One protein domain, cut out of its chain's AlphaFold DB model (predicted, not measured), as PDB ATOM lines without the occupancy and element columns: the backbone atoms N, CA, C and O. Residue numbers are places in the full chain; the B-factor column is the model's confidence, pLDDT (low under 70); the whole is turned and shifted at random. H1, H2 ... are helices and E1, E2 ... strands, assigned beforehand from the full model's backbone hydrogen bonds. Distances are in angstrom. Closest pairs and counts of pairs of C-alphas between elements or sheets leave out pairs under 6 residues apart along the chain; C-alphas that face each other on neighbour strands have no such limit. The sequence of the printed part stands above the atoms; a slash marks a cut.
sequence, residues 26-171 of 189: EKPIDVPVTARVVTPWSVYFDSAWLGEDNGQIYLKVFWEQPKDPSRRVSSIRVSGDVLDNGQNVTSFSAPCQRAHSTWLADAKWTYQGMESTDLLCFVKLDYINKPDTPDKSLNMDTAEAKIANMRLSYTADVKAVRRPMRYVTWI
ATOM      1  N   GLU A  26       2.671  52.768 -51.045       88.25
ATOM      2  CA  GLU A  26       2.874  51.817 -49.961       88.25
ATOM      3  C   GLU A  26       4.346  51.760 -49.542       88.25
ATOM      4  O   GLU A  26       5.251  51.646 -50.374       88.25
ATOM      5  N   LYS A  27       4.591  51.794 -48.232       90.94
ATOM      6  CA  LYS A  27       5.924  51.639 -47.642       90.94
ATOM      7  C   LYS A  27       5.897  50.572 -46.552       90.94
ATOM      8  O   LYS A  27       4.945  50.563 -45.769       90.94
ATOM      9  N   PRO A  28       6.930  49.716 -46.468       92.62
ATOM     10  CA  PRO A  28       7.023  48.735 -45.398       92.62
ATOM     11  C   PRO A  28       7.120  49.446 -44.047       92.62
ATOM     12  O   PRO A  28       7.762  50.497 -43.921       92.62
ATOM     13  N   ILE A  29       6.460  48.879 -43.045       92.31
ATOM     14  CA  ILE A  29       6.492  49.344 -41.661       92.31
ATOM     15  C   ILE A  29       6.545  48.150 -40.717       92.31
ATOM     16  O   ILE A  29       6.049  47.075 -41.035       92.31
ATOM     17  N   ASP A  30       7.116  48.375 -39.542       90.12
ATOM     18  CA  ASP A  30       7.107  47.398 -38.463       90.12
ATOM     19  C   ASP A  30       6.024  47.783 -37.450       90.12
ATOM     20  O   ASP A  30       6.065  48.867 -36.855       90.12
ATOM     21  N   VAL A  31       5.017  46.923 -37.316       89.69
ATOM     22  CA  VAL A  31       3.953  47.028 -36.315       89.69
ATOM     23  C   VAL A  31       3.685  45.642 -35.736       89.69
ATOM     24  O   VAL A  31       3.763  44.656 -36.471       89.69
ATOM     25  N   PRO A  32       3.324  45.545 -34.445       90.50
ATOM     26  CA  PRO A  32       2.917  44.279 -33.859       90.50
ATOM     27  C   PRO A  32       1.743  43.670 -34.634       90.50
ATOM     28  O   PRO A  32       0.688  44.291 -34.782       90.50
ATOM     29  N   VAL A  33       1.941  42.442 -35.113       92.31
ATOM     30  CA  VAL A  33       0.910  41.608 -35.735       92.31
ATOM     31  C   VAL A  33       0.801  40.328 -34.926       92.31
ATOM     32  O   VAL A  33       1.810  39.686 -34.645       92.31
ATOM     33  N   THR A  34      -0.421  39.955 -34.561       93.31
ATOM     34  CA  THR A  34      -0.709  38.679 -33.905       93.31
ATOM     35  C   THR A  34      -1.674  37.869 -34.750       93.31
ATOM     36  O   THR A  34      -2.677  38.393 -35.224       93.31
ATOM     37  N   ALA A  35      -1.384  36.592 -34.969       91.62
ATOM     38  CA  ALA A  35      -2.234  35.706 -35.756       91.62
ATOM     39  C   ALA A  35      -2.584  34.443 -34.967       91.62
ATOM     40  O   ALA A  35      -1.756  33.906 -34.230       91.62
ATOM     41  N   ARG A  36      -3.822  33.968 -35.124       89.50
ATOM     42  CA  ARG A  36      -4.312  32.724 -34.517       89.50
ATOM     43  C   ARG A  36      -5.165  31.938 -35.503       89.50
ATOM     44  O   ARG A  36      -5.916  32.539 -36.270       89.50
ATOM     45  N   VAL A  37      -5.065  30.614 -35.465       89.31
ATOM     46  CA  VAL A  37      -5.900  29.725 -36.283       89.31
ATOM     47  C   VAL A  37      -7.299  29.665 -35.683       89.31
ATOM     48  O   VAL A  37      -7.448  29.613 -34.462       89.31
ATOM     49  N   VAL A  38      -8.325  29.707 -36.527       85.44
ATOM     50  CA  VAL A  38      -9.720  29.712 -36.099       85.44
ATOM     51  C   VAL A  38     -10.643  28.962 -37.075       85.44
ATOM     52  O   VAL A  38     -10.304  28.765 -38.243       85.44
ATOM     53  N   THR A  39     -11.822  28.552 -36.596       79.31
ATOM     54  CA  THR A  39     -12.905  27.941 -37.396       79.31
ATOM     55  C   THR A  39     -13.764  29.001 -38.096       79.31
ATOM     56  O   THR A  39     -13.801  30.145 -37.633       79.31
ATOM     57  N   PRO A  40     -14.552  28.640 -39.128       69.19
ATOM     58  CA  PRO A  40     -15.447  29.567 -39.817       69.19
ATOM     59  C   PRO A  40     -16.483  30.180 -38.875       69.19
ATOM     60  O   PRO A  40     -16.844  31.335 -39.030       69.19
ATOM     61  N   TRP A  41     -16.934  29.459 -37.844       61.06
ATOM     62  CA  TRP A  41     -17.902  29.959 -36.854       61.06
ATOM     63  C   TRP A  41     -17.379  31.115 -36.003       61.06
ATOM     64  O   TRP A  41     -18.137  32.004 -35.629       61.06
ATOM     65  N   SER A  42     -16.068  31.186 -35.786       59.81
ATOM     66  CA  SER A  42     -15.438  32.368 -35.186       59.81
ATOM     67  C   SER A  42     -15.248  33.537 -36.176       59.81
ATOM     68  O   SER A  42     -14.920  34.655 -35.764       59.81
ATOM     69  N   VAL A  43     -15.413  33.249 -37.472       58.44
ATOM     70  CA  VAL A  43     -15.289  34.150 -38.629       58.44
ATOM     71  C   VAL A  43     -16.669  34.583 -39.150       58.44
ATOM     72  O   VAL A  43     -16.744  35.558 -39.894       58.44
ATOM     73  N   TYR A  44     -17.760  33.934 -38.707       51.03
ATOM     74  CA  TYR A  44     -19.143  33.996 -39.230       51.03
ATOM     75  C   TYR A  44     -19.781  35.394 -39.279       51.03
ATOM     76  O   TYR A  44     -20.920  35.543 -39.713       51.03
ATOM     77  N   PHE A  45     -19.054  36.432 -38.879       49.22
ATOM     78  CA  PHE A  45     -19.510  37.809 -38.894       49.22
ATOM     79  C   PHE A  45     -18.676  38.765 -39.742       49.22
ATOM     80  O   PHE A  45     -19.123  39.887 -39.935       49.22
ATOM     81  N   ASP A  46     -17.531  38.349 -40.294       48.62
ATOM     82  CA  ASP A  46     -16.575  39.315 -40.856       48.62
ATOM     83  C   ASP A  46     -15.816  38.827 -42.112       48.62
ATOM     84  O   ASP A  46     -14.844  39.448 -42.533       48.62
ATOM     85  N   SER A  47     -16.263  37.753 -42.787       45.78
ATOM     86  CA  SER A  47     -15.777  37.433 -44.150       45.78
ATOM     87  C   SER A  47     -16.697  36.580 -45.028       45.78
ATOM     88  O   SER A  47     -16.196  36.043 -46.010       45.78
ATOM     89  N   ALA A  48     -17.994  36.439 -44.718       42.78
ATOM     90  CA  ALA A  48     -18.894  35.478 -45.372       42.78
ATOM     91  C   ALA A  48     -19.028  35.676 -46.901       42.78
ATOM     92  O   ALA A  48     -20.007  36.217 -47.413       42.78
ATOM     93  N   TRP A  49     -18.053  35.171 -47.653       46.06
ATOM     94  CA  TRP A  49     -18.236  34.684 -49.004       46.06
ATOM     95  C   TRP A  49     -18.978  33.364 -48.845       46.06
ATOM     96  O   TRP A  49     -18.390  32.327 -48.556       46.06
ATOM     97  N   LEU A  50     -20.304  33.452 -48.932       39.94
ATOM     98  CA  LEU A  50     -21.247  32.340 -48.882       39.94
ATOM     99  C   LEU A  50     -20.823  31.235 -49.865       39.94
ATOM    100  O   LEU A  50     -21.108  31.311 -51.057       39.94
ATOM    101  N   GLY A  51     -20.115  30.229 -49.353       45.56
ATOM    102  CA  GLY A  51     -19.653  29.073 -50.122       45.56
ATOM    103  C   GLY A  51     -18.576  28.238 -49.428       45.56
ATOM    104  O   GLY A  51     -17.812  27.565 -50.109       45.56
ATOM    105  N   GLU A  52     -18.445  28.317 -48.102       52.38
ATOM    106  CA  GLU A  52     -17.358  27.646 -47.387       52.38
ATOM    107  C   GLU A  52     -17.686  26.187 -47.073       52.38
ATOM    108  O   GLU A  52     -18.720  25.873 -46.478       52.38
ATOM    109  N   ASP A  53     -16.764  25.304 -47.455       58.31
ATOM    110  CA  ASP A  53     -16.797  23.885 -47.133       58.31
ATOM    111  C   ASP A  53     -16.758  23.678 -45.611       58.31
ATOM    112  O   ASP A  53     -15.938  24.261 -44.894       58.31
ATOM    113  N   ASN A  54     -17.648  22.824 -45.103       67.25
ATOM    114  CA  ASN A  54     -17.699  22.459 -43.690       67.25
ATOM    115  C   ASN A  54     -16.321  21.935 -43.231       67.25
ATOM    116  O   ASN A  54     -15.870  20.889 -43.695       67.25
ATOM    117  N   GLY A  55     -15.654  22.677 -42.340       73.19
ATOM    118  CA  GLY A  55     -14.309  22.371 -41.840       73.19
ATOM    119  C   GLY A  55     -13.187  23.284 -42.325       73.19
ATOM    120  O   GLY A  55     -12.068  23.156 -41.836       73.19
ATOM    121  N   GLN A  56     -13.451  24.219 -43.233       82.62
ATOM    122  CA  GLN A  56     -12.480  25.228 -43.660       82.62
ATOM    123  C   GLN A  56     -11.830  25.945 -42.456       82.62
ATOM    124  O   GLN A  56     -12.532  26.322 -41.528       82.62
ATOM    125  N   ILE A  57     -10.507  26.150 -42.438       84.44
ATOM    126  CA  ILE A  57      -9.846  26.925 -41.365       84.44
ATOM    127  C   ILE A  57      -9.317  28.273 -41.864       84.44
ATOM    128  O   ILE A  57      -9.009  28.444 -43.048       84.44
ATOM    129  N   TYR A  58      -9.196  29.222 -40.938       86.88
ATOM    130  CA  TYR A  58      -8.747  30.592 -41.190       86.88
ATOM    131  C   TYR A  58      -7.657  31.007 -40.215       86.88
ATOM    132  O   TYR A  58      -7.561  30.482 -39.108       86.88
ATOM    133  N   LEU A  59      -6.890  32.027 -40.587       89.19
ATOM    134  CA  LEU A  59      -6.157  32.837 -39.624       89.19
ATOM    135  C   LEU A  59      -6.956  34.087 -39.315       89.19
ATOM    136  O   LEU A  59      -7.330  34.819 -40.228       89.19
ATOM    137  N   LYS A  60      -7.151  34.356 -38.028       88.44
ATOM    138  CA  LYS A  60      -7.573  35.658 -37.527       88.44
ATOM    139  C   LYS A  60      -6.327  36.451 -37.158       88.44
ATOM    140  O   LYS A  60      -5.581  36.044 -36.266       88.44
ATOM    141  N   VAL A  61      -6.106  37.553 -37.860       89.81
ATOM    142  CA  VAL A  61      -4.915  38.397 -37.746       89.81
ATOM    143  C   VAL A  61      -5.322  39.727 -37.128       89.81
ATOM    144  O   VAL A  61      -6.215  40.388 -37.646       89.81
ATOM    145  N   PHE A  62      -4.673  40.116 -36.037       89.94
ATOM    146  CA  PHE A  62      -4.817  41.414 -35.384       89.94
ATOM    147  C   PHE A  62      -3.551  42.239 -35.583       89.94
ATOM    148  O   PHE A  62      -2.449  41.685 -35.607       89.94
ATOM    149  N   TRP A  63      -3.692  43.556 -35.672       91.06
ATOM    150  CA  TRP A  63      -2.551  44.466 -35.754       91.06
ATOM    151  C   TRP A  63      -2.768  45.733 -34.932       91.06
ATOM    152  O   TRP A  63      -3.888  46.070 -34.554       91.06
ATOM    153  N   GLU A  64      -1.688  46.469 -34.695       86.69
ATOM    154  CA  GLU A  64      -1.738  47.806 -34.106       86.69
ATOM    155  C   GLU A  64      -1.537  48.891 -35.171       86.69
ATOM    156  O   GLU A  64      -0.805  48.712 -36.148       86.69
ATOM    157  N   GLN A  65      -2.179  50.052 -34.996       84.06
ATOM    158  CA  GLN A  65      -1.888  51.199 -35.860       84.06
ATOM    159  C   GLN A  65      -0.448  51.690 -35.633       84.06
ATOM    160  O   GLN A  65       0.063  51.617 -34.512       84.06
ATOM    161  N   PRO A  66       0.207  52.257 -36.664       86.56
ATOM    162  CA  PRO A  66       1.524  52.853 -36.505       86.56
ATOM    163  C   PRO A  66       1.492  53.963 -35.450       86.56
ATOM    164  O   PRO A  66       0.549  54.754 -35.400       86.56
ATOM    165  N   LYS A  67       2.566  54.085 -34.659       87.19
ATOM    166  CA  LYS A  67       2.726  55.193 -33.695       87.19
ATOM    167  C   LYS A  67       2.704  56.568 -34.368       87.19
ATOM    168  O   LYS A  67       2.339  57.555 -33.739       87.19
ATOM    169  N   ASP A  68       3.115  56.626 -35.634       87.44
ATOM    170  CA  ASP A  68       3.027  57.814 -36.477       87.44
ATOM    171  C   ASP A  68       1.577  58.001 -36.970       87.44
ATOM    172  O   ASP A  68       1.133  57.258 -37.854       87.44
ATOM    173  N   PRO A  69       0.837  59.009 -36.467       82.75
ATOM    174  CA  PRO A  69      -0.561  59.221 -36.833       82.75
ATOM    175  C   PRO A  69      -0.733  59.668 -38.288       82.75
ATOM    176  O   PRO A  69      -1.853  59.659 -38.796       82.75
ATOM    177  N   SER A  70       0.346  60.053 -38.980       84.19
ATOM    178  CA  SER A  70       0.308  60.363 -40.410       84.19
ATOM    179  C   SER A  70       0.252  59.113 -41.287       84.19
ATOM    180  O   SER A  70       0.044  59.240 -42.491       84.19
ATOM    181  N   ARG A  71       0.396  57.910 -40.718       86.44
ATOM    182  CA  ARG A  71       0.372  56.637 -41.448       86.44
ATOM    183  C   ARG A  71      -0.836  55.789 -41.074       86.44
ATOM    184  O   ARG A  71      -1.417  55.933 -39.998       86.44
ATOM    185  N   ARG A  72      -1.232  54.911 -41.994       86.81
ATOM    186  CA  ARG A  72      -2.263  53.884 -41.789       86.81
ATOM    187  C   ARG A  72      -1.838  52.621 -42.521       86.81
ATOM    188  O   ARG A  72      -1.360  52.715 -43.649       86.81
ATOM    189  N   VAL A  73      -2.013  51.468 -41.882       88.56
ATOM    190  CA  VAL A  73      -1.767  50.161 -42.515       88.56
ATOM    191  C   VAL A  73      -2.657  50.032 -43.753       88.56
ATOM    192  O   VAL A  73      -3.865  50.174 -43.633       88.56
ATOM    193  N   SER A  74      -2.082  49.794 -44.930       87.75
ATOM    194  CA  SER A  74      -2.830  49.594 -46.180       87.75
ATOM    195  C   SER A  74      -2.984  48.119 -46.520       87.75
ATOM    196  O   SER A  74      -4.046  47.706 -46.985       87.75
ATOM    197  N   SER A  75      -1.947  47.324 -46.257       89.62
ATOM    198  CA  SER A  75      -1.916  45.901 -46.569       89.62
ATOM    199  C   SER A  75      -1.081  45.120 -45.556       89.62
ATOM    200  O   SER A  75      -0.106  45.618 -44.992       89.62
ATOM    201  N   ILE A  76      -1.502  43.879 -45.313       91.88
ATOM    202  CA  ILE A  76      -0.804  42.891 -44.492       91.88
ATOM    203  C   ILE A  76      -0.779  41.604 -45.310       91.88
ATOM    204  O   ILE A  76      -1.833  41.125 -45.731       91.88
ATOM    205  N   ARG A  77       0.399  41.029 -45.537       93.69
ATOM    206  CA  ARG A  77       0.553  39.669 -46.062       93.69
ATOM    207  C   ARG A  77       1.165  38.808 -44.971       93.69
ATOM    208  O   ARG A  77       2.223  39.140 -44.452       93.69
ATOM    209  N   VAL A  78       0.515  37.694 -44.656       94.00
ATOM    210  CA  VAL A  78       1.009  36.745 -43.652       94.00
ATOM    211  C   VAL A  78       1.473  35.487 -44.367       94.00
ATOM    212  O   VAL A  78       0.796  34.997 -45.273       94.00
ATOM    213  N   SER A  79       2.644  34.988 -43.981       95.81
ATOM    214  CA  SER A  79       3.213  33.751 -44.515       95.81
ATOM    215  C   SER A  79       3.743  32.886 -43.387       95.81
ATOM    216  O   SER A  79       4.276  33.420 -42.414       95.81
ATOM    217  N   GLY A  80       3.625  31.571 -43.506       95.31
ATOM    218  CA  GLY A  80       4.047  30.675 -42.442       95.31
ATOM    219  C   GLY A  80       3.515  29.259 -42.570       95.31
ATOM    220  O   GLY A  80       3.064  28.844 -43.636       95.31
ATOM    221  N   ASP A  81       3.548  28.556 -41.445       94.56
ATOM    222  CA  ASP A  81       3.156  27.162 -41.300       94.56
ATOM    223  C   ASP A  81       2.214  26.991 -40.108       94.56
ATOM    224  O   ASP A  81       2.418  27.566 -39.030       94.56
ATOM    225  N   VAL A  82       1.192  26.160 -40.297       92.12
ATOM    226  CA  VAL A  82       0.339  25.664 -39.220       92.12
ATOM    227  C   VAL A  82       0.830  24.281 -38.820       92.12
ATOM    228  O   VAL A  82       0.877  23.358 -39.632       92.12
ATOM    229  N   LEU A  83       1.186  24.144 -37.549       91.62
ATOM    230  CA  LEU A  83       1.694  22.920 -36.956       91.62
ATOM    231  C   LEU A  83       0.614  22.289 -36.071       91.62
ATOM    232  O   LEU A  83       0.086  22.946 -35.177       91.62
ATOM    233  N   ASP A  84       0.350  21.002 -36.249       88.12
ATOM    234  CA  ASP A  84      -0.470  20.190 -35.346       88.12
ATOM    235  C   ASP A  84       0.435  19.132 -34.716       88.12
ATOM    236  O   ASP A  84       1.097  18.368 -35.420       88.12
ATOM    237  N   ASN A  85       0.558  19.148 -33.386       85.44
ATOM    238  CA  ASN A  85       1.468  18.268 -32.641       85.44
ATOM    239  C   ASN A  85       2.918  18.253 -33.183       85.44
ATOM    240  O   ASN A  85       3.615  17.243 -33.130       85.44
ATOM    241  N   GLY A  86       3.382  19.393 -33.709       83.50
ATOM    242  CA  GLY A  86       4.728  19.558 -34.270       83.50
ATOM    243  C   GLY A  86       4.885  19.122 -35.732       83.50
ATOM    244  O   GLY A  86       5.955  19.333 -36.297       83.50
ATOM    245  N   GLN A  87       3.846  18.569 -36.363       88.44
ATOM    246  CA  GLN A  87       3.841  18.250 -37.791       88.44
ATOM    247  C   GLN A  87       3.221  19.390 -38.595       88.44
ATOM    248  O   GLN A  87       2.207  19.955 -38.193       88.44
ATOM    249  N   ASN A  88       3.824  19.722 -39.737       90.69
ATOM    250  CA  ASN A  88       3.272  20.729 -40.636       90.69
ATOM    251  C   ASN A  88       2.013  20.193 -41.324       90.69
ATOM    252  O   ASN A  88       2.060  19.181 -42.021       90.69
ATOM    253  N   VAL A  89       0.900  20.886 -41.105       89.31
ATOM    254  CA  VAL A  89      -0.407  20.571 -41.681       89.31
ATOM    255  C   VAL A  89      -0.657  21.381 -42.947       89.31
ATOM    256  O   VAL A  89      -1.233  20.867 -43.903       89.31
ATOM    257  N   THR A  90      -0.229  22.645 -42.961       91.56
ATOM    258  CA  THR A  90      -0.297  23.506 -44.142       91.56
ATOM    259  C   THR A  90       0.694  24.653 -44.036       91.56
ATOM    260  O   THR A  90       0.785  25.322 -43.005       91.56
ATOM    261  N   SER A  91       1.364  24.935 -45.148       92.81
ATOM    262  CA  SER A  91       2.059  26.200 -45.374       92.81
ATOM    263  C   SER A  91       1.116  27.178 -46.068       92.81
ATOM    264  O   SER A  91       0.198  26.763 -46.775       92.81
ATOM    265  N   PHE A  92       1.323  28.475 -45.877       91.31
ATOM    266  CA  PHE A  92       0.509  29.509 -46.507       91.31
ATOM    267  C   PHE A  92       1.328  30.774 -46.775       91.31
ATOM    268  O   PHE A  92       2.290  31.088 -46.074       91.31
ATOM    269  N   SER A  93       0.918  31.530 -47.790       94.19
ATOM    270  CA  SER A  93       1.363  32.904 -48.022       94.19
ATOM    271  C   SER A  93       0.255  33.650 -48.741       94.19
ATOM    272  O   SER A  93       0.009  33.435 -49.927       94.19
ATOM    273  N   ALA A  94      -0.459  34.502 -48.014       89.31
ATOM    274  CA  ALA A  94      -1.662  35.122 -48.543       89.31
ATOM    275  C   ALA A  94      -1.875  36.533 -47.982       89.31
ATOM    276  O   ALA A  94      -1.452  36.843 -46.861       89.31
ATOM    277  N   PRO A  95      -2.484  37.427 -48.782       89.19
ATOM    278  CA  PRO A  95      -2.895  38.730 -48.290       89.19
ATOM    279  C   PRO A  95      -4.017  38.563 -47.264       89.19
ATOM    280  O   PRO A  95      -4.917  37.742 -47.438       89.19
ATOM    281  N   CYS A  96      -3.973  39.375 -46.217       84.75
ATOM    282  CA  CYS A  96      -5.050  39.479 -45.253       84.75
ATOM    283  C   CYS A  96      -6.197  40.305 -45.836       84.75
ATOM    284  O   CYS A  96      -5.967  41.344 -46.460       84.75
ATOM    285  N   GLN A  97      -7.428  39.852 -45.633       81.12
ATOM    286  CA  GLN A  97      -8.628  40.463 -46.199       81.12
ATOM    287  C   GLN A  97      -9.666  40.729 -45.110       81.12
ATOM    288  O   GLN A  97      -9.697  40.044 -44.089       81.12
ATOM    289  N   ARG A  98     -10.523  41.730 -45.319       74.50
ATOM    290  CA  ARG A  98     -11.690  41.997 -44.467       74.50
ATOM    291  C   ARG A  98     -12.969  41.702 -45.240       74.50
ATOM    292  O   ARG A  98     -12.973  41.792 -46.471       74.50
ATOM    293  N   ALA A  99     -14.063  41.399 -44.543       65.44
ATOM    294  CA  ALA A  99     -15.378  41.359 -45.174       65.44
ATOM    295  C   ALA A  99     -15.635  42.656 -45.932       65.44
ATOM    296  O   ALA A  99     -15.451  43.752 -45.407       65.44
ATOM    297  N   HIS A 100     -16.092  42.511 -47.177       57.06
ATOM    298  CA  HIS A 100     -16.573  43.616 -48.005       57.06
ATOM    299  C   HIS A 100     -15.558  44.749 -48.251       57.06
ATOM    300  O   HIS A 100     -15.926  45.778 -48.816       57.06
ATOM    301  N   SER A 101     -14.282  44.567 -47.888       60.28
ATOM    302  CA  SER A 101     -13.227  45.550 -48.104       60.28
ATOM    303  C   SER A 101     -11.885  44.879 -48.365       60.28
ATOM    304  O   SER A 101     -11.355  44.122 -47.553       60.28
ATOM    305  N   THR A 102     -11.278  45.236 -49.492       59.53
ATOM    306  CA  THR A 102      -9.874  44.926 -49.789       59.53
ATOM    307  C   THR A 102      -8.918  45.960 -49.187       59.53
ATOM    308  O   THR A 102      -7.718  45.903 -49.441       59.53
ATOM    309  N   TRP A 103      -9.435  46.937 -48.435       67.94
ATOM    310  CA  TRP A 103      -8.692  48.083 -47.924       67.94
ATOM    311  C   TRP A 103      -8.608  48.039 -46.395       67.94
ATOM    312  O   TRP A 103      -9.603  48.255 -45.702       67.94
ATOM    313  N   LEU A 104      -7.409  47.773 -45.861       75.75
ATOM    314  CA  LEU A 104      -7.186  47.655 -44.411       75.75
ATOM    315  C   LEU A 104      -7.059  49.009 -43.699       75.75
ATOM    316  O   LEU A 104      -7.135  49.066 -42.471       75.75
ATOM    317  N   ALA A 105      -6.873  50.104 -44.444       65.75
ATOM    318  CA  ALA A 105      -6.597  51.400 -43.826       65.75
ATOM    319  C   ALA A 105      -7.791  51.939 -43.043       65.75
ATOM    320  O   ALA A 105      -7.594  52.627 -42.036       65.75
ATOM    321  N   ASP A 106      -9.014  51.603 -43.453       64.62
ATOM    322  CA  ASP A 106     -10.222  51.946 -42.721       64.62
ATOM    323  C   ASP A 106     -10.580  50.835 -41.734       64.62
ATOM    324  O   ASP A 106     -11.036  49.748 -42.077       64.62
ATOM    325  N   ALA A 107     -10.328  51.134 -40.457       60.78
ATOM    326  CA  ALA A 107     -10.600  50.238 -39.341       60.78
ATOM    327  C   ALA A 107     -12.106  50.006 -39.116       60.78
ATOM    328  O   ALA A 107     -12.464  49.079 -38.402       60.78
ATOM    329  N   LYS A 108     -12.962  50.844 -39.715       62.00
ATOM    330  CA  LYS A 108     -14.409  50.885 -39.502       62.00
ATOM    331  C   LYS A 108     -15.131  49.909 -40.423       62.00
ATOM    332  O   LYS A 108     -14.982  49.994 -41.639       62.00
ATOM    333  N   TRP A 109     -15.962  49.055 -39.845       57.88
ATOM    334  CA  TRP A 109     -16.891  48.195 -40.573       57.88
ATOM    335  C   TRP A 109     -18.183  48.031 -39.774       57.88
ATOM    336  O   TRP A 109     -18.229  48.320 -38.577       57.88
ATOM    337  N   THR A 110     -19.257  47.633 -40.448       55.84
ATOM    338  CA  THR A 110     -20.595  47.563 -39.852       55.84
ATOM    339  C   THR A 110     -21.043  46.111 -39.747       55.84
ATOM    340  O   THR A 110     -21.099  45.400 -40.747       55.84
ATOM    341  N   TYR A 111     -21.407  45.694 -38.540       54.78
ATOM    342  CA  TYR A 111     -21.875  44.358 -38.203       54.78
ATOM    343  C   TYR A 111     -23.271  44.428 -37.578       54.78
ATOM    344  O   TYR A 111     -23.424  44.971 -36.489       54.78
ATOM    345  N   GLN A 112     -24.304  43.905 -38.251       54.97
ATOM    346  CA  GLN A 112     -25.694  43.904 -37.745       54.97
ATOM    347  C   GLN A 112     -26.174  45.277 -37.211       54.97
ATOM    348  O   GLN A 112     -26.940  45.360 -36.255       54.97
ATOM    349  N   GLY A 113     -25.707  46.372 -37.822       61.97
ATOM    350  CA  GLY A 113     -26.013  47.745 -37.396       61.97
ATOM    351  C   GLY A 113     -25.082  48.329 -36.323       61.97
ATOM    352  O   GLY A 113     -25.201  49.512 -36.017       61.97
ATOM    353  N   MET A 114     -24.133  47.556 -35.789       55.47
ATOM    354  CA  MET A 114     -23.077  48.021 -34.885       55.47
ATOM    355  C   MET A 114     -21.786  48.316 -35.656       55.47
ATOM    356  O   MET A 114     -21.319  47.498 -36.444       55.47
ATOM    357  N   GLU A 115     -21.189  49.482 -35.432       66.00
ATOM    358  CA  GLU A 115     -19.886  49.832 -36.003       66.00
ATOM    359  C   GLU A 115     -18.770  49.223 -35.139       66.00
ATOM    360  O   GLU A 115     -18.683  49.515 -33.947       66.00
ATOM    361  N   SER A 116     -17.917  48.385 -35.730       66.50
ATOM    362  CA  SER A 116     -16.681  47.916 -35.099       66.50
ATOM    363  C   SER A 116     -15.485  48.649 -35.701       66.50
ATOM    364  O   SER A 116     -15.409  48.899 -36.908       66.50
ATOM    365  N   THR A 117     -14.543  49.011 -34.834       70.38
ATOM    366  CA  THR A 117     -13.265  49.638 -35.194       70.38
ATOM    367  C   THR A 117     -12.084  48.695 -34.993       70.38
ATOM    368  O   THR A 117     -10.938  49.147 -34.945       70.38
ATOM    369  N   ASP A 118     -12.352  47.400 -34.820       75.19
ATOM    370  CA  ASP A 118     -11.311  46.433 -34.512       75.19
ATOM    371  C   ASP A 118     -10.330  46.302 -35.680       75.19
ATOM    372  O   ASP A 118     -10.706  46.222 -36.856       75.19
ATOM    373  N   LEU A 119      -9.046  46.280 -35.331       83.75
ATOM    374  CA  LEU A 119      -7.926  46.113 -36.250       83.75
ATOM    375  C   LEU A 119      -7.682  44.623 -36.468       83.75
ATOM    376  O   LEU A 119      -6.750  44.043 -35.907       83.75
ATOM    377  N   LEU A 120      -8.585  43.996 -37.220       85.19
ATOM    378  CA  LEU A 120      -8.513  42.577 -37.534       85.19
ATOM    379  C   LEU A 120      -8.853  42.274 -38.997       85.19
ATOM    380  O   LEU A 120      -9.538  43.044 -39.673       85.19
ATOM    381  N   CYS A 121      -8.302  41.174 -39.497       83.50
ATOM    382  CA  CYS A 121      -8.502  40.667 -40.849       83.50
ATOM    383  C   CYS A 121      -8.296  39.146 -40.872       83.50
ATOM    384  O   CYS A 121      -7.855  38.546 -39.885       83.50
ATOM    385  N   PHE A 122      -8.624  38.519 -41.999       85.38
ATOM    386  CA  PHE A 122      -8.620  37.072 -42.150       85.38
ATOM    387  C   PHE A 122      -7.776  36.606 -43.326       85.38
ATOM    388  O   PHE A 122      -7.662  37.280 -44.352       85.38
ATOM    389  N   VAL A 123      -7.209  35.414 -43.174       86.94
ATOM    390  CA  VAL A 123      -6.547  34.673 -44.249       86.94
ATOM    391  C   VAL A 123      -7.192  33.299 -44.339       86.94
ATOM    392  O   VAL A 123      -7.184  32.552 -43.361       86.94
ATOM    393  N   LYS A 124      -7.750  32.965 -45.505       86.50
ATOM    394  CA  LYS A 124      -8.214  31.606 -45.800       86.50
ATOM    395  C   LYS A 124      -7.002  30.702 -45.995       86.50
ATOM    396  O   LYS A 124      -6.096  31.054 -46.746       86.50
ATOM    397  N   LEU A 125      -6.982  29.566 -45.311       86.81
ATOM    398  CA  LEU A 125      -5.932  28.562 -45.463       86.81
ATOM    399  C   LEU A 125      -6.395  27.452 -46.408       86.81
ATOM    400  O   LEU A 125      -7.583  27.167 -46.483       86.81
ATOM    401  N   ASP A 126      -5.471  26.771 -47.076       84.12
ATOM    402  CA  ASP A 126      -5.837  25.675 -47.989       84.12
ATOM    403  C   ASP A 126      -6.201  24.373 -47.250       84.12
ATOM    404  O   ASP A 126      -6.717  23.425 -47.842       84.12
ATOM    405  N   TYR A 127      -5.967  24.315 -45.937       83.62
ATOM    406  CA  TYR A 127      -6.361  23.181 -45.112       83.62
ATOM    407  C   TYR A 127      -7.844  23.237 -44.730       83.62
ATOM    408  O   TYR A 127      -8.374  24.266 -44.308       83.62
ATOM    409  N   ILE A 128      -8.490  22.076 -44.803       81.75
ATOM    410  CA  ILE A 128      -9.839  21.834 -44.296       81.75
ATOM    411  C   ILE A 128      -9.705  20.820 -43.166       81.75
ATOM    412  O   ILE A 128      -9.160  19.729 -43.352       81.75
ATOM    413  N   ASN A 129     -10.207  21.173 -41.988       79.81
ATOM    414  CA  ASN A 129     -10.295  20.254 -40.874       79.81
ATOM    415  C   ASN A 129     -11.300  19.147 -41.201       79.81
ATOM    416  O   ASN A 129     -12.472  19.404 -41.464       79.81
ATOM    417  N   LYS A 130     -10.821  17.905 -41.195       78.06
ATOM    418  CA  LYS A 130     -11.625  16.726 -41.518       78.06
ATOM    419  C   LYS A 130     -12.206  16.102 -40.245       78.06
ATOM    420  O   LYS A 130     -11.601  16.248 -39.182       78.06
ATOM    421  N   PRO A 131     -13.349  15.402 -40.343       72.25
ATOM    422  CA  PRO A 131     -13.878  14.618 -39.233       72.25
ATOM    423  C   PRO A 131     -12.889  13.528 -38.803       72.25
ATOM    424  O   PRO A 131     -12.113  13.040 -39.624       72.25
ATOM    425  N   ASP A 132     -12.966  13.099 -37.541       70.81
ATOM    426  CA  ASP A 132     -12.090  12.046 -36.999       70.81
ATOM    427  C   ASP A 132     -12.260  10.700 -37.720       70.81
ATOM    428  O   ASP A 132     -11.321   9.912 -37.821       70.81
ATOM    429  N   THR A 133     -13.462  10.435 -38.238       73.88
ATOM    430  CA  THR A 133     -13.787   9.235 -39.017       73.88
ATOM    431  C   THR A 133     -14.561   9.612 -40.281       73.88
ATOM    432  O   THR A 133     -15.455  10.455 -40.176       73.88
ATOM    433  N   PRO A 134     -14.310   8.959 -41.434       71.25
ATOM    434  CA  PRO A 134     -14.964   9.282 -42.711       71.25
ATOM    435  C   PRO A 134     -16.498   9.271 -42.667       71.25
ATOM    436  O   PRO A 134     -17.137  10.030 -43.387       71.25
ATOM    437  N   ASP A 135     -17.079   8.441 -41.797       73.44
ATOM    438  CA  ASP A 135     -18.526   8.205 -41.723       73.44
ATOM    439  C   ASP A 135     -19.274   9.212 -40.830       73.44
ATOM    440  O   ASP A 135     -20.485   9.094 -40.631       73.44
ATOM    441  N   LYS A 136     -18.569  10.187 -40.243       70.81
ATOM    442  CA  LYS A 136     -19.152  11.177 -39.326       70.81
ATOM    443  C   LYS A 136     -19.056  12.582 -39.899       70.81
ATOM    444  O   LYS A 136     -18.064  12.953 -40.518       70.81
ATOM    445  N   SER A 137     -20.072  13.396 -39.623       71.19
ATOM    446  CA  SER A 137     -19.982  14.840 -39.820       71.19
ATOM    447  C   SER A 137     -18.901  15.432 -38.917       71.19
ATOM    448  O   SER A 137     -18.658  14.930 -37.816       71.19
ATOM    449  N   LEU A 138     -18.289  16.532 -39.352       75.56
ATOM    450  CA  LEU A 138     -17.335  17.259 -38.525       75.56
ATOM    451  C   LEU A 138     -18.035  17.761 -37.252       75.56
ATOM    452  O   LEU A 138     -19.012  18.506 -37.332       75.56
ATOM    453  N   ASN A 139     -17.544  17.342 -36.084       79.44
ATOM    454  CA  ASN A 139     -17.981  17.888 -34.803       79.44
ATOM    455  C   ASN A 139     -17.236  19.207 -34.554       79.44
ATOM    456  O   ASN A 139     -16.004  19.231 -34.556       79.44
ATOM    457  N   MET A 140     -17.982  20.294 -34.362       73.62
ATOM    458  CA  MET A 140     -17.413  21.632 -34.186       73.62
ATOM    459  C   MET A 140     -16.643  21.778 -32.874       73.62
ATOM    460  O   MET A 140     -15.545  22.322 -32.898       73.62
ATOM    461  N   ASP A 141     -17.143  21.233 -31.765       77.31
ATOM    462  CA  ASP A 141     -16.472  21.336 -30.462       77.31
ATOM    463  C   ASP A 141     -15.109  20.632 -30.504       77.31
ATOM    464  O   ASP A 141     -14.094  21.130 -30.012       77.31
ATOM    465  N   THR A 142     -15.060  19.477 -31.170       79.56
ATOM    466  CA  THR A 142     -13.817  18.731 -31.394       79.56
ATOM    467  C   THR A 142     -12.881  19.472 -32.351       79.56
ATOM    468  O   THR A 142     -11.672  19.520 -32.120       79.56
ATOM    469  N   ALA A 143     -13.424  20.091 -33.404       79.88
ATOM    470  CA  ALA A 143     -12.653  20.901 -34.341       79.88
ATOM    471  C   ALA A 143     -12.013  22.121 -33.662       79.88
ATOM    472  O   ALA A 143     -10.835  22.394 -33.892       79.88
ATOM    473  N   GLU A 144     -12.753  22.819 -32.801       79.69
ATOM    474  CA  GLU A 144     -12.248  23.961 -32.036       79.69
ATOM    475  C   GLU A 144     -11.174  23.545 -31.035       79.69
ATOM    476  O   GLU A 144     -10.115  24.172 -30.987       79.69
ATOM    477  N   ALA A 145     -11.384  22.451 -30.298       81.69
ATOM    478  CA  ALA A 145     -10.378  21.915 -29.384       81.69
ATOM    479  C   ALA A 145      -9.085  21.517 -30.117       81.69
ATOM    480  O   ALA A 145      -7.982  21.764 -29.628       81.69
ATOM    481  N   LYS A 146      -9.199  20.936 -31.316       82.25
ATOM    482  CA  LYS A 146      -8.041  20.610 -32.156       82.25
ATOM    483  C   LYS A 146      -7.314  21.871 -32.619       82.25
ATOM    484  O   LYS A 146      -6.098  21.960 -32.473       82.25
ATOM    485  N   ILE A 147      -8.047  22.865 -33.119       84.88
ATOM    486  CA  ILE A 147      -7.480  24.142 -33.579       84.88
ATOM    487  C   ILE A 147      -6.819  24.915 -32.433       84.88
ATOM    488  O   ILE A 147      -5.763  25.508 -32.640       84.88
ATOM    489  N   ALA A 148      -7.362  24.850 -31.216       81.50
ATOM    490  CA  ALA A 148      -6.756  25.460 -30.032       81.50
ATOM    491  C   ALA A 148      -5.365  24.886 -29.697       81.50
ATOM    492  O   ALA A 148      -4.545  25.581 -29.098       81.50
ATOM    493  N   ASN A 149      -5.084  23.641 -30.101       83.88
ATOM    494  CA  ASN A 149      -3.781  22.996 -29.922       83.88
ATOM    495  C   ASN A 149      -2.823  23.209 -31.107       83.88
ATOM    496  O   ASN A 149      -1.633  22.897 -30.994       83.88
ATOM    497  N   MET A 150      -3.307  23.748 -32.232       88.38
ATOM    498  CA  MET A 150      -2.451  24.071 -33.369       88.38
ATOM    499  C   MET A 150      -1.517  25.229 -33.019       88.38
ATOM    500  O   MET A 150      -1.905  26.222 -32.401       88.38
ATOM    501  N   ARG A 151      -0.261  25.120 -33.448       90.31
ATOM    502  CA  ARG A 151       0.741  26.177 -33.319       90.31
ATOM    503  C   ARG A 151       0.935  26.857 -34.658       90.31
ATOM    504  O   ARG A 151       0.981  26.204 -35.693       90.31
ATOM    505  N   LEU A 152       1.090  28.171 -34.625       92.38
ATOM    506  CA  LEU A 152       1.322  28.976 -35.813       92.38
ATOM    507  C   LEU A 152       2.751  29.508 -35.789       92.38
ATOM    508  O   LEU A 152       3.128  30.222 -34.861       92.38
ATOM    509  N   SER A 153       3.527  29.184 -36.817       93.12
ATOM    510  CA  SER A 153       4.793  29.857 -37.105       93.12
ATOM    511  C   SER A 153       4.555  30.794 -38.276       93.12
ATOM    512  O   SER A 153       4.134  30.332 -39.330       93.12
ATOM    513  N   TYR A 154       4.765  32.099 -38.114       94.44
ATOM    514  CA  TYR A 154       4.442  33.058 -39.168       94.44
ATOM    515  C   TYR A 154       5.353  34.281 -39.174       94.44
ATOM    516  O   TYR A 154       5.966  34.649 -38.175       94.44
ATOM    517  N   THR A 155       5.375  34.930 -40.331       95.00
ATOM    518  CA  THR A 155       5.916  36.265 -40.563       95.00
ATOM    519  C   THR A 155       4.836  37.126 -41.211       95.00
ATOM    520  O   THR A 155       3.969  36.620 -41.931       95.00
ATOM    521  N   ALA A 156       4.865  38.427 -40.933       94.75
ATOM    522  CA  ALA A 156       3.941  39.392 -41.511       94.75
ATOM    523  C   ALA A 156       4.727  40.484 -42.245       94.75
ATOM    524  O   ALA A 156       5.597  41.122 -41.660       94.75
ATOM    525  N   ASP A 157       4.406  40.693 -43.518       94.62
ATOM    526  CA  ASP A 157       4.828  41.863 -44.284       94.62
ATOM    527  C   ASP A 157       3.704  42.897 -44.212       94.62
ATOM    528  O   ASP A 157       2.596  42.661 -44.712       94.62
ATOM    529  N   VAL A 158       3.971  44.014 -43.537       93.56
ATOM    530  CA  VAL A 158       3.002  45.086 -43.328       93.56
ATOM    531  C   VAL A 158       3.437  46.317 -44.095       93.56
ATOM    532  O   VAL A 158       4.551  46.824 -43.935       93.56
ATOM    533  N   LYS A 159       2.513  46.859 -44.883       92.38
ATOM    534  CA  LYS A 159       2.707  48.133 -45.561       92.38
ATOM    535  C   LYS A 159       1.724  49.164 -45.054       92.38
ATOM    536  O   LYS A 159       0.583  48.865 -44.702       92.38
ATOM    537  N   ALA A 160       2.180  50.405 -45.041       90.69
ATOM    538  CA  ALA A 160       1.354  51.560 -44.765       90.69
ATOM    539  C   ALA A 160       1.435  52.576 -45.887       90.69
ATOM    540  O   ALA A 160       2.446  52.711 -46.578       90.69
ATOM    541  N   VAL A 161       0.371  53.356 -45.974       89.69
ATOM    542  CA  VAL A 161       0.306  54.580 -46.760       89.69
ATOM    543  C   VAL A 161       0.234  55.779 -45.825       89.69
ATOM    544  O   VAL A 161      -0.083  55.652 -44.633       89.69
ATOM    545  N   ARG A 162       0.527  56.966 -46.353       86.75
ATOM    546  CA  ARG A 162       0.265  58.204 -45.621       86.75
ATOM    547  C   ARG A 162      -1.207  58.567 -45.692       86.75
ATOM    548  O   ARG A 162      -1.889  58.316 -46.680       86.75
ATOM    549  N   ARG A 163      -1.697  59.200 -44.631       82.06
ATOM    550  CA  ARG A 163      -3.026  59.797 -44.628       82.06
ATOM    551  C   ARG A 163      -3.079  60.868 -45.716       82.06
ATOM    552  O   ARG A 163      -2.189  61.721 -45.752       82.06
ATOM    553  N   PRO A 164      -4.103  60.839 -46.585       78.38
ATOM    554  CA  PRO A 164      -4.221  61.807 -47.659       78.38
ATOM    555  C   PRO A 164      -4.287  63.226 -47.096       78.38
ATOM    556  O   PRO A 164      -4.947  63.488 -46.088       78.38
ATOM    557  N   MET A 165      -3.608  64.155 -47.768       79.38
ATOM    558  CA  MET A 165      -3.735  65.578 -47.464       79.38
ATOM    559  C   MET A 165      -5.181  66.037 -47.708       79.38
ATOM    560  O   MET A 165      -5.878  65.497 -48.567       79.38
ATOM    561  N   ARG A 166      -5.629  67.083 -47.000       78.50
ATOM    562  CA  ARG A 166      -7.024  67.571 -47.047       78.50
ATOM    563  C   ARG A 166      -7.541  67.880 -48.459       78.50
ATOM    564  O   ARG A 166      -8.729  67.729 -48.726       78.50
ATOM    565  N   TYR A 167      -6.681  68.330 -49.371       74.62
ATOM    566  CA  TYR A 167      -7.104  68.579 -50.751       74.62
ATOM    567  C   TYR A 167      -7.330  67.277 -51.531       74.62
ATOM    568  O   TYR A 167      -8.243  67.228 -52.342       74.62
ATOM    569  N   VAL A 168      -6.570  66.210 -51.256       74.25
ATOM    570  CA  VAL A 168      -6.764  64.887 -51.875       74.25
ATOM    571  C   VAL A 168      -8.108  64.303 -51.442       74.25
ATOM    572  O   VAL A 168      -8.873  63.830 -52.280       74.25
ATOM    573  N   THR A 169      -8.441  64.394 -50.147       75.00
ATOM    574  CA  THR A 169      -9.750  63.943 -49.645       75.00
ATOM    575  C   THR A 169     -10.892  64.745 -50.261       75.00
ATOM    576  O   THR A 169     -11.860  64.156 -50.728       75.00
ATOM    577  N   TRP A 170     -10.753  66.074 -50.347       77.12
ATOM    578  CA  TRP A 170     -11.756  66.933 -50.979       77.12
ATOM    579  C   TRP A 170     -11.957  66.605 -52.466       77.12
ATOM    580  O   TRP A 170     -13.098  66.474 -52.897       77.12
ATOM    581  N   ILE A 171     -10.882  66.416 -53.246       75.88
ATOM    582  CA  ILE A 171     -10.988  66.039 -54.669       75.88
ATOM    583  C   ILE A 171     -11.727  64.701 -54.812       75.88
ATOM    584  O   ILE A 171     -12.633  64.599 -55.639       75.88
TER     585      ILE A 171
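What this domain is: This is residues 26 to 171 of the 189 residues of an uncharacterized protein of Rhizobium etli (strain CIAT 652) (UniProt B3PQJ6). Two three-stranded sheets lie face to face as a sandwich, E1 E2 E7 against E4 E3 E8, with their strands crossed at 42 degrees. H1 covers part of the first sheet's far face, H2 grazes both sheets at one end, the small hairpin E5 E6 lies off to one side, and H3 sticks out beyond the other end. The 146 printed residues hold three named helices and eight named strands in the order E1 H1 E2 E3 E4 E5 E6 E7 H2 E8 H3; each sheet is antiparallel, and the class is mixed, helices and strands. The whole is only just compact, close to loose, with a radius of gyration of the C-alphas of 17.1 A, and only just flat, spanning 62 by 35 by 19 A.

Where its parts are: Find C-alpha 33 at (0.910, 41.608, -35.735), where E1 begins; it runs to residue 38, 16.0 A. H1 is residues 40 to 43, and E2, residues 56 to 63, spans 23.0 A. E3, residues 71 to 84, covers 37.0 A and bends by 55 degrees at residue 74. E4 is residues 87 to 95, 24.0 A; E5 is 109 to 111 and E6 is 114 to 116. E7, residues 120 to 128, covers 21.9 A and bends by 60 degrees at residue 125. H2, residues 140 to 149, measures 14.3 A. E8 runs 34.3 A from C-alpha 151 at (0.741, 26.177, -33.319) to residue 162, and H3, residues 166 to 171, ends at C-alpha 171 at (-10.988, 66.039, -54.669).

How they stand to each other: Start with E2, the inner strand of its sheet: N 36 and O 60 of E1 and E2 are 3.0 A apart, and N 59 and O 123 of E2 and E7 2.8 A. In the other sheet look at N 77 and O 157 of E3 and E8, 2.9 A, and N 80 and O 92 of the hairpin E3 and E4, 2.9 A. Between the sheets, the closest C-alphas of E4 and E7 are those of Thr 90 and Tyr 127, 6.1 A. H1 is over E2 at a height over the sheet of 7.8 A. H2 only grazes both sheets; its closest C-alphas with E1 are Ile 147 and Val 37, 6.4 A. In the hairpin E5 and E6, N 111 and O 114 are 2.8 A apart. Every O i to N i+4 pair is within hydrogen-bond range in H2 and H3; H1 is too short for one.

The domain as a whole: The C-alphas farthest apart, of Asp 135 and Tyr 167, are 62.1 A apart. The printed part has no cut. The links H1 to E2, E4 to E5 and E7 to H2 are long. pLDDT is under 70 at residues 40 to 54, 99 to 103 and 105 to 116.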